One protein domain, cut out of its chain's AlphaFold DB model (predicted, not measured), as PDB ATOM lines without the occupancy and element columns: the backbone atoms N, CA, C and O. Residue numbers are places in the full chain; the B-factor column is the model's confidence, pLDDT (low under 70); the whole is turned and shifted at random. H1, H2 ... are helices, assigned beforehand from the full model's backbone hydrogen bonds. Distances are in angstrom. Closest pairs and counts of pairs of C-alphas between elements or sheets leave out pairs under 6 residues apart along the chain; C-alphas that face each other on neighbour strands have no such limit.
ATOM      1  N   PRO A 181     -42.733  -7.595   8.180       64.56
ATOM      2  CA  PRO A 181     -42.289  -7.532   9.551       64.56
ATOM      3  C   PRO A 181     -41.072  -6.596   9.607       64.56
ATOM      4  O   PRO A 181     -40.290  -6.527   8.657       64.56
ATOM      5  N   SER A 182     -40.975  -5.796  10.676       66.50
ATOM      6  CA  SER A 182     -40.043  -4.658  10.739       66.50
ATOM      7  C   SER A 182     -38.645  -5.052  10.252       66.50
ATOM      8  O   SER A 182     -38.075  -6.043  10.720       66.50
ATOM      9  N   GLN A 183     -38.114  -4.311   9.279       73.12
ATOM     10  CA  GLN A 183     -36.779  -4.574   8.748       73.12
ATOM     11  C   GLN A 183     -35.746  -4.261   9.829       73.12
ATOM     12  O   GLN A 183     -35.764  -3.189  10.436       73.12
ATOM     13  N   VAL A 184     -34.839  -5.206  10.073       74.06
ATOM     14  CA  VAL A 184     -33.785  -5.054  11.078       74.06
ATOM     15  C   VAL A 184     -32.477  -4.776  10.353       74.06
ATOM     16  O   VAL A 184     -32.033  -5.571   9.524       74.06
ATOM     17  N   LEU A 185     -31.843  -3.647  10.673       76.19
ATOM     18  CA  LEU A 185     -30.490  -3.370  10.201       76.19
ATOM     19  C   LEU A 185     -29.533  -4.386  10.818       76.19
ATOM     20  O   LEU A 185     -29.464  -4.523  12.042       76.19
ATOM     21  N   TRP A 186     -28.791  -5.082   9.965       71.75
ATOM     22  CA  TRP A 186     -27.814  -6.067  10.392       71.75
ATOM     23  C   TRP A 186     -26.387  -5.534  10.231       71.75
ATOM     24  O   TRP A 186     -26.054  -4.828   9.279       71.75
ATOM     25  N   ASP A 187     -25.547  -5.896  11.187       75.75
ATOM     26  CA  ASP A 187     -24.107  -5.742  11.222       75.75
ATOM     27  C   ASP A 187     -23.479  -7.090  11.621       75.75
ATOM     28  O   ASP A 187     -24.167  -8.071  11.925       75.75
ATOM     29  N   SER A 188     -22.151  -7.172  11.625       75.44
ATOM     30  CA  SER A 188     -21.442  -8.404  11.993       75.44
ATOM     31  C   SER A 188     -21.682  -8.860  13.439       75.44
ATOM     32  O   SER A 188     -21.307  -9.975  13.790       75.44
ATOM     33  N   THR A 189     -22.253  -8.012  14.296       72.75
ATOM     34  CA  THR A 189     -22.465  -8.276  15.726       72.75
ATOM     35  C   THR A 189     -23.890  -8.720  16.056       72.75
ATOM     36  O   THR A 189     -24.094  -9.414  17.052       72.75
ATOM     37  N   ASN A 190     -24.872  -8.382  15.218       67.81
ATOM     38  CA  ASN A 190     -26.286  -8.687  15.437       67.81
ATOM     39  C   ASN A 190     -26.888  -9.651  14.386       67.81
ATOM     40  O   ASN A 190     -28.050 -10.046  14.520       67.81
ATOM     41  N   ALA A 191     -26.106 -10.079  13.385       68.00
ATOM     42  CA  ALA A 191     -26.515 -11.041  12.364       68.00
ATOM     43  C   ALA A 191     -26.770 -12.439  12.960       68.00
ATOM     44  O   ALA A 191     -25.898 -13.305  13.001       68.00
ATOM     45  N   LYS A 192     -28.005 -12.688  13.404       68.75
ATOM     46  CA  LYS A 192     -28.490 -14.024  13.782       68.75
ATOM     47  C   LYS A 192     -29.066 -14.740  12.561       68.75
ATOM     48  O   LYS A 192     -30.266 -14.995  12.491       68.75
ATOM     49  N   VAL A 193     -28.211 -15.036  11.585       72.19
ATOM     50  CA  VAL A 193     -28.603 -15.847  10.426       72.19
ATOM     51  C   VAL A 193     -28.630 -17.310  10.851       72.19
ATOM     52  O   VAL A 193     -27.655 -17.828  11.390       72.19
ATOM     53  N   LYS A 194     -29.773 -17.971  10.659       75.00
ATOM     54  CA  LYS A 194     -29.904 -19.402  10.924       75.00
ATOM     55  C   LYS A 194     -29.562 -20.169   9.653       75.00
ATOM     56  O   LYS A 194     -30.299 -20.082   8.672       75.00
ATOM     57  N   ASP A 195     -28.487 -20.944   9.697       79.06
ATOM     58  CA  ASP A 195     -28.128 -21.827   8.590       79.06
ATOM     59  C   ASP A 195     -29.221 -22.883   8.391       79.06
ATOM     60  O   ASP A 195     -29.664 -23.544   9.335       79.06
ATOM     61  N   THR A 196     -29.684 -23.013   7.150       81.56
ATOM     62  CA  THR A 196     -30.668 -24.018   6.736       81.56
ATOM     63  C   THR A 196     -30.025 -24.880   5.658       81.56
ATOM     64  O   THR A 196     -29.444 -24.353   4.711       81.56
ATOM     65  N   SER A 197     -30.096 -26.204   5.817       88.88
ATOM     66  CA  SER A 197     -29.616 -27.145   4.799       88.88
ATOM     67  C   SER A 197     -30.386 -26.944   3.492       88.88
ATOM     68  O   SER A 197     -31.600 -26.740   3.522       88.88
ATOM     69  N   PHE A 198     -29.700 -27.056   2.352       87.06
ATOM     70  CA  PHE A 198     -30.346 -27.019   1.040       87.06
ATOM     71  C   PHE A 198     -31.422 -28.107   0.901       87.06
ATOM     72  O   PHE A 198     -32.504 -27.836   0.385       87.06
ATOM     73  N   ASP A 199     -31.161 -29.304   1.425       90.75
ATOM     74  CA  ASP A 199     -32.109 -30.418   1.350       90.75
ATOM     75  C   ASP A 199     -33.369 -30.147   2.187       90.75
ATOM     76  O   ASP A 199     -34.476 -30.423   1.733       90.75
ATOM     77  N   ASP A 200     -33.224 -29.540   3.374       87.56
ATOM     78  CA  ASP A 200     -34.371 -29.138   4.208       87.56
ATOM     79  C   ASP A 200     -35.150 -27.990   3.545       87.56
ATOM     80  O   ASP A 200     -36.376 -28.017   3.501       87.56
ATOM     81  N   TYR A 201     -34.450 -27.023   2.943       85.62
ATOM     82  CA  TYR A 201     -35.059 -25.931   2.176       85.62
ATOM     83  C   TYR A 201     -35.908 -26.433   0.996       85.62
ATOM     84  O   TYR A 201     -37.010 -25.930   0.785       85.62
ATOM     85  N   MET A 202     -35.422 -27.426   0.244       91.62
ATOM     86  CA  MET A 202     -36.127 -27.959  -0.927       91.62
ATOM     87  C   MET A 202     -37.269 -28.919  -0.573       91.62
ATOM     88  O   MET A 202     -38.187 -29.083  -1.376       91.62
ATOM     89  N   ALA A 203     -37.210 -29.580   0.586       92.62
ATOM     90  CA  ALA A 203     -38.152 -30.638   0.955       92.62
ATOM     91  C   ALA A 203     -39.251 -30.204   1.943       92.62
ATOM     92  O   ALA A 203     -40.208 -30.956   2.140       92.62
ATOM     93  N   ASN A 204     -39.127 -29.040   2.591       93.50
ATOM     94  CA  ASN A 204     -40.007 -28.625   3.685       93.50
ATOM     95  C   ASN A 204     -40.499 -27.180   3.524       93.50
ATOM     96  O   ASN A 204     -39.741 -26.228   3.715       93.50
ATOM     97  N   ASP A 205     -41.801 -27.003   3.291       93.44
ATOM     98  CA  ASP A 205     -42.439 -25.688   3.133       93.44
ATOM     99  C   ASP A 205     -42.207 -24.760   4.335       93.44
ATOM    100  O   ASP A 205     -42.051 -23.550   4.178       93.44
ATOM    101  N   ALA A 206     -42.119 -25.307   5.552       90.06
ATOM    102  CA  ALA A 206     -41.818 -24.505   6.733       90.06
ATOM    103  C   ALA A 206     -40.356 -24.031   6.745       90.06
ATOM    104  O   ALA A 206     -40.064 -22.968   7.294       90.06
ATOM    105  N   ALA A 207     -39.425 -24.807   6.180       87.25
ATOM    106  CA  ALA A 207     -38.037 -24.386   5.998       87.25
ATOM    107  C   ALA A 207     -37.922 -23.325   4.902       87.25
ATOM    108  O   ALA A 207     -37.283 -22.297   5.130       87.25
ATOM    109  N   LEU A 208     -38.623 -23.518   3.782       89.12
ATOM    110  CA  LEU A 208     -38.749 -22.530   2.714       89.12
ATOM    111  C   LEU A 208     -39.299 -21.197   3.241       89.12
ATOM    112  O   LEU A 208     -38.666 -20.162   3.053       89.12
ATOM    113  N   LEU A 209     -40.422 -21.215   3.967       87.31
ATOM    114  CA  LEU A 209     -41.031 -20.003   4.523       87.31
ATOM    115  C   LEU A 209     -40.085 -19.266   5.481       87.31
ATOM    116  O   LEU A 209     -39.976 -18.044   5.422       87.31
ATOM    117  N   ARG A 210     -39.348 -19.990   6.339       84.00
ATOM    118  CA  ARG A 210     -38.340 -19.377   7.225       84.00
ATOM    119  C   ARG A 210     -37.245 -18.657   6.439       84.00
ATOM    120  O   ARG A 210     -36.842 -17.566   6.834       84.00
ATOM    121  N   VAL A 211     -36.763 -19.271   5.359       84.38
ATOM    122  CA  VAL A 211     -35.722 -18.695   4.499       84.38
ATOM    123  C   VAL A 211     -36.256 -17.480   3.735       84.38
ATOM    124  O   VAL A 211     -35.579 -16.460   3.691       84.38
ATOM    125  N   LEU A 212     -37.476 -17.541   3.193       84.12
ATOM    126  CA  LEU A 212     -38.106 -16.405   2.507       84.12
ATOM    127  C   LEU A 212     -38.287 -15.202   3.439       84.12
ATOM    128  O   LEU A 212     -37.891 -14.095   3.082       84.12
ATOM    129  N   ASN A 213     -38.764 -15.430   4.665       79.62
ATOM    130  CA  ASN A 213     -38.902 -14.364   5.658       79.62
ATOM    131  C   ASN A 213     -37.549 -13.701   5.978       79.62
ATOM    132  O   ASN A 213     -37.486 -12.491   6.165       79.62
ATOM    133  N   LEU A 214     -36.439 -14.453   6.000       76.75
ATOM    134  CA  LEU A 214     -35.107 -13.873   6.218       76.75
ATOM    135  C   LEU A 214     -34.728 -12.854   5.127       76.75
ATOM    136  O   LEU A 214     -34.149 -11.812   5.444       76.75
ATOM    137  N   TYR A 215     -35.060 -13.129   3.863       70.31
ATOM    138  CA  TYR A 215     -34.792 -12.206   2.754       70.31
ATOM    139  C   TYR A 215     -35.636 -10.931   2.835       70.31
ATOM    140  O   TYR A 215     -35.134  -9.854   2.532       70.31
ATOM    141  N   GLU A 216     -36.886 -11.020   3.294       65.38
ATOM    142  CA  GLU A 216     -37.743  -9.838   3.484       65.38
ATOM    143  C   GLU A 216     -37.229  -8.903   4.592       65.38
ATOM    144  O   GLU A 216     -37.459  -7.692   4.562       65.38
ATOM    145  N   HIS A 217     -36.480  -9.454   5.549       63.19
ATOM    146  CA  HIS A 217     -35.953  -8.743   6.708       63.19
ATOM    147  C   HIS A 217     -34.541  -8.170   6.549       63.19
ATOM    148  O   HIS A 217     -34.119  -7.378   7.394       63.19
ATOM    149  N   THR A 218     -33.797  -8.567   5.514       55.91
ATOM    150  CA  THR A 218     -32.374  -8.234   5.369       55.91
ATOM    151  C   THR A 218     -32.138  -7.292   4.191       55.91
ATOM    152  O   THR A 218     -32.090  -7.688   3.031       55.91
ATOM    153  N   VAL A 219     -31.929  -6.006   4.480       54.28
ATOM    154  CA  VAL A 219     -31.404  -5.061   3.484       54.28
ATOM    155  C   VAL A 219     -29.894  -5.221   3.447       54.28
ATOM    156  O   VAL A 219     -29.237  -4.997   4.461       54.28
ATOM    157  N   LEU A 220     -29.330  -5.630   2.308       45.69
ATOM    158  CA  LEU A 220     -27.880  -5.730   2.141       45.69
ATOM    159  C   LEU A 220     -27.237  -4.357   2.380       45.69
ATOM    160  O   LEU A 220     -27.309  -3.478   1.520       45.69
ATOM    161  N   SER A 221     -26.593  -4.167   3.537       43.28
ATOM    162  CA  SER A 221     -25.651  -3.064   3.681       43.28
ATOM    163  C   SER A 221     -24.477  -3.379   2.755       43.28
ATOM    164  O   SER A 221     -23.968  -4.500   2.716       43.28
ATOM    165  N   SER A 222     -24.123  -2.430   1.896       35.22
ATOM    166  CA  SER A 222     -23.100  -2.594   0.871       35.22
ATOM    167  C   SER A 222     -21.734  -2.871   1.510       35.22
ATOM    168  O   SER A 222     -20.973  -1.953   1.811       35.22
ATOM    169  N   SER A 223     -21.415  -4.143   1.721       41.53
ATOM    170  CA  SER A 223     -20.059  -4.628   1.953       41.53
ATOM    171  C   SER A 223     -19.909  -6.004   1.302       41.53
ATOM    172  O   SER A 223     -20.654  -6.928   1.632       41.53
ATOM    173  N   PRO A 224     -19.003  -6.150   0.319       40.97
ATOM    174  CA  PRO A 224     -18.914  -7.346  -0.496       40.97
ATOM    175  C   PRO A 224     -18.091  -8.407   0.235       40.97
ATOM    176  O   PRO A 224     -16.877  -8.476   0.069       40.97
ATOM    177  N   THR A 225     -18.753  -9.274   1.000       37.53
ATOM    178  CA  THR A 225     -18.136 -10.532   1.438       37.53
ATOM    179  C   THR A 225     -19.113 -11.676   1.217       37.53
ATOM    180  O   THR A 225     -19.905 -12.044   2.078       37.53
TER     181      THR A 225
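This is residues 181 to 225 of the 232 residues of an uncharacterized protein of Aureobasidium subglaciale (strain EXF-2481) (UniProt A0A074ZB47). The model is a loose, open loop of chain: the longer helix H2 makes one long side, the short helix H1 makes a corner at the first residues of H2, and the unnamed residues 189 to 197 make the other long side and lead into H1. At the end of the loop away from H1, residues 181 to 188 pass near the last residues of H2, and the tail, residues 218 to 225, runs on from H2. The printed part has 45 residues with two named helices, H1 then H2, and no named strand. Its class is all helix, though just 19 of the 45 residues are in named elements. The whole is loose, with a radius of gyration of the C-alphas of 11.9 A and spans of 31 by 24 by 16 A.

The longest helix is H2, residues 205 to 217. It and H1, residues 198 to 203, touch only at the corner by their link. H2 touches H1 with residues 207 to 211 alone. The closest C-alphas of the two helices are those of Tyr 201 and Leu 208, 5.0 A apart. Their lines stand at a steep tilt of 56 degrees, and they run opposite ways. The link between them, Asn 204, is tight. In both H1 and H2 every O i to N i+4 pair is within hydrogen-bond range.

H2 measures 18.5 A from C-alpha 205 at (-42.439, -25.688, 3.133) to C-alpha 217 at (-35.953, -8.743, 6.708). H1 begins with C-alpha 198 at (-30.346, -27.019, 1.040) and measures 8.6 A from first to last C-alpha.

The two C-alphas farthest apart are those of Ala 203 and Ser 222, at 31.8 A. The printed part has no cut. Residues 181 to 197 are a long stretch with no named element. The mean pLDDT of the printed part is 73.1, and it is under 70 at residues 181 to 182, 190 to 192 and 216 to 225.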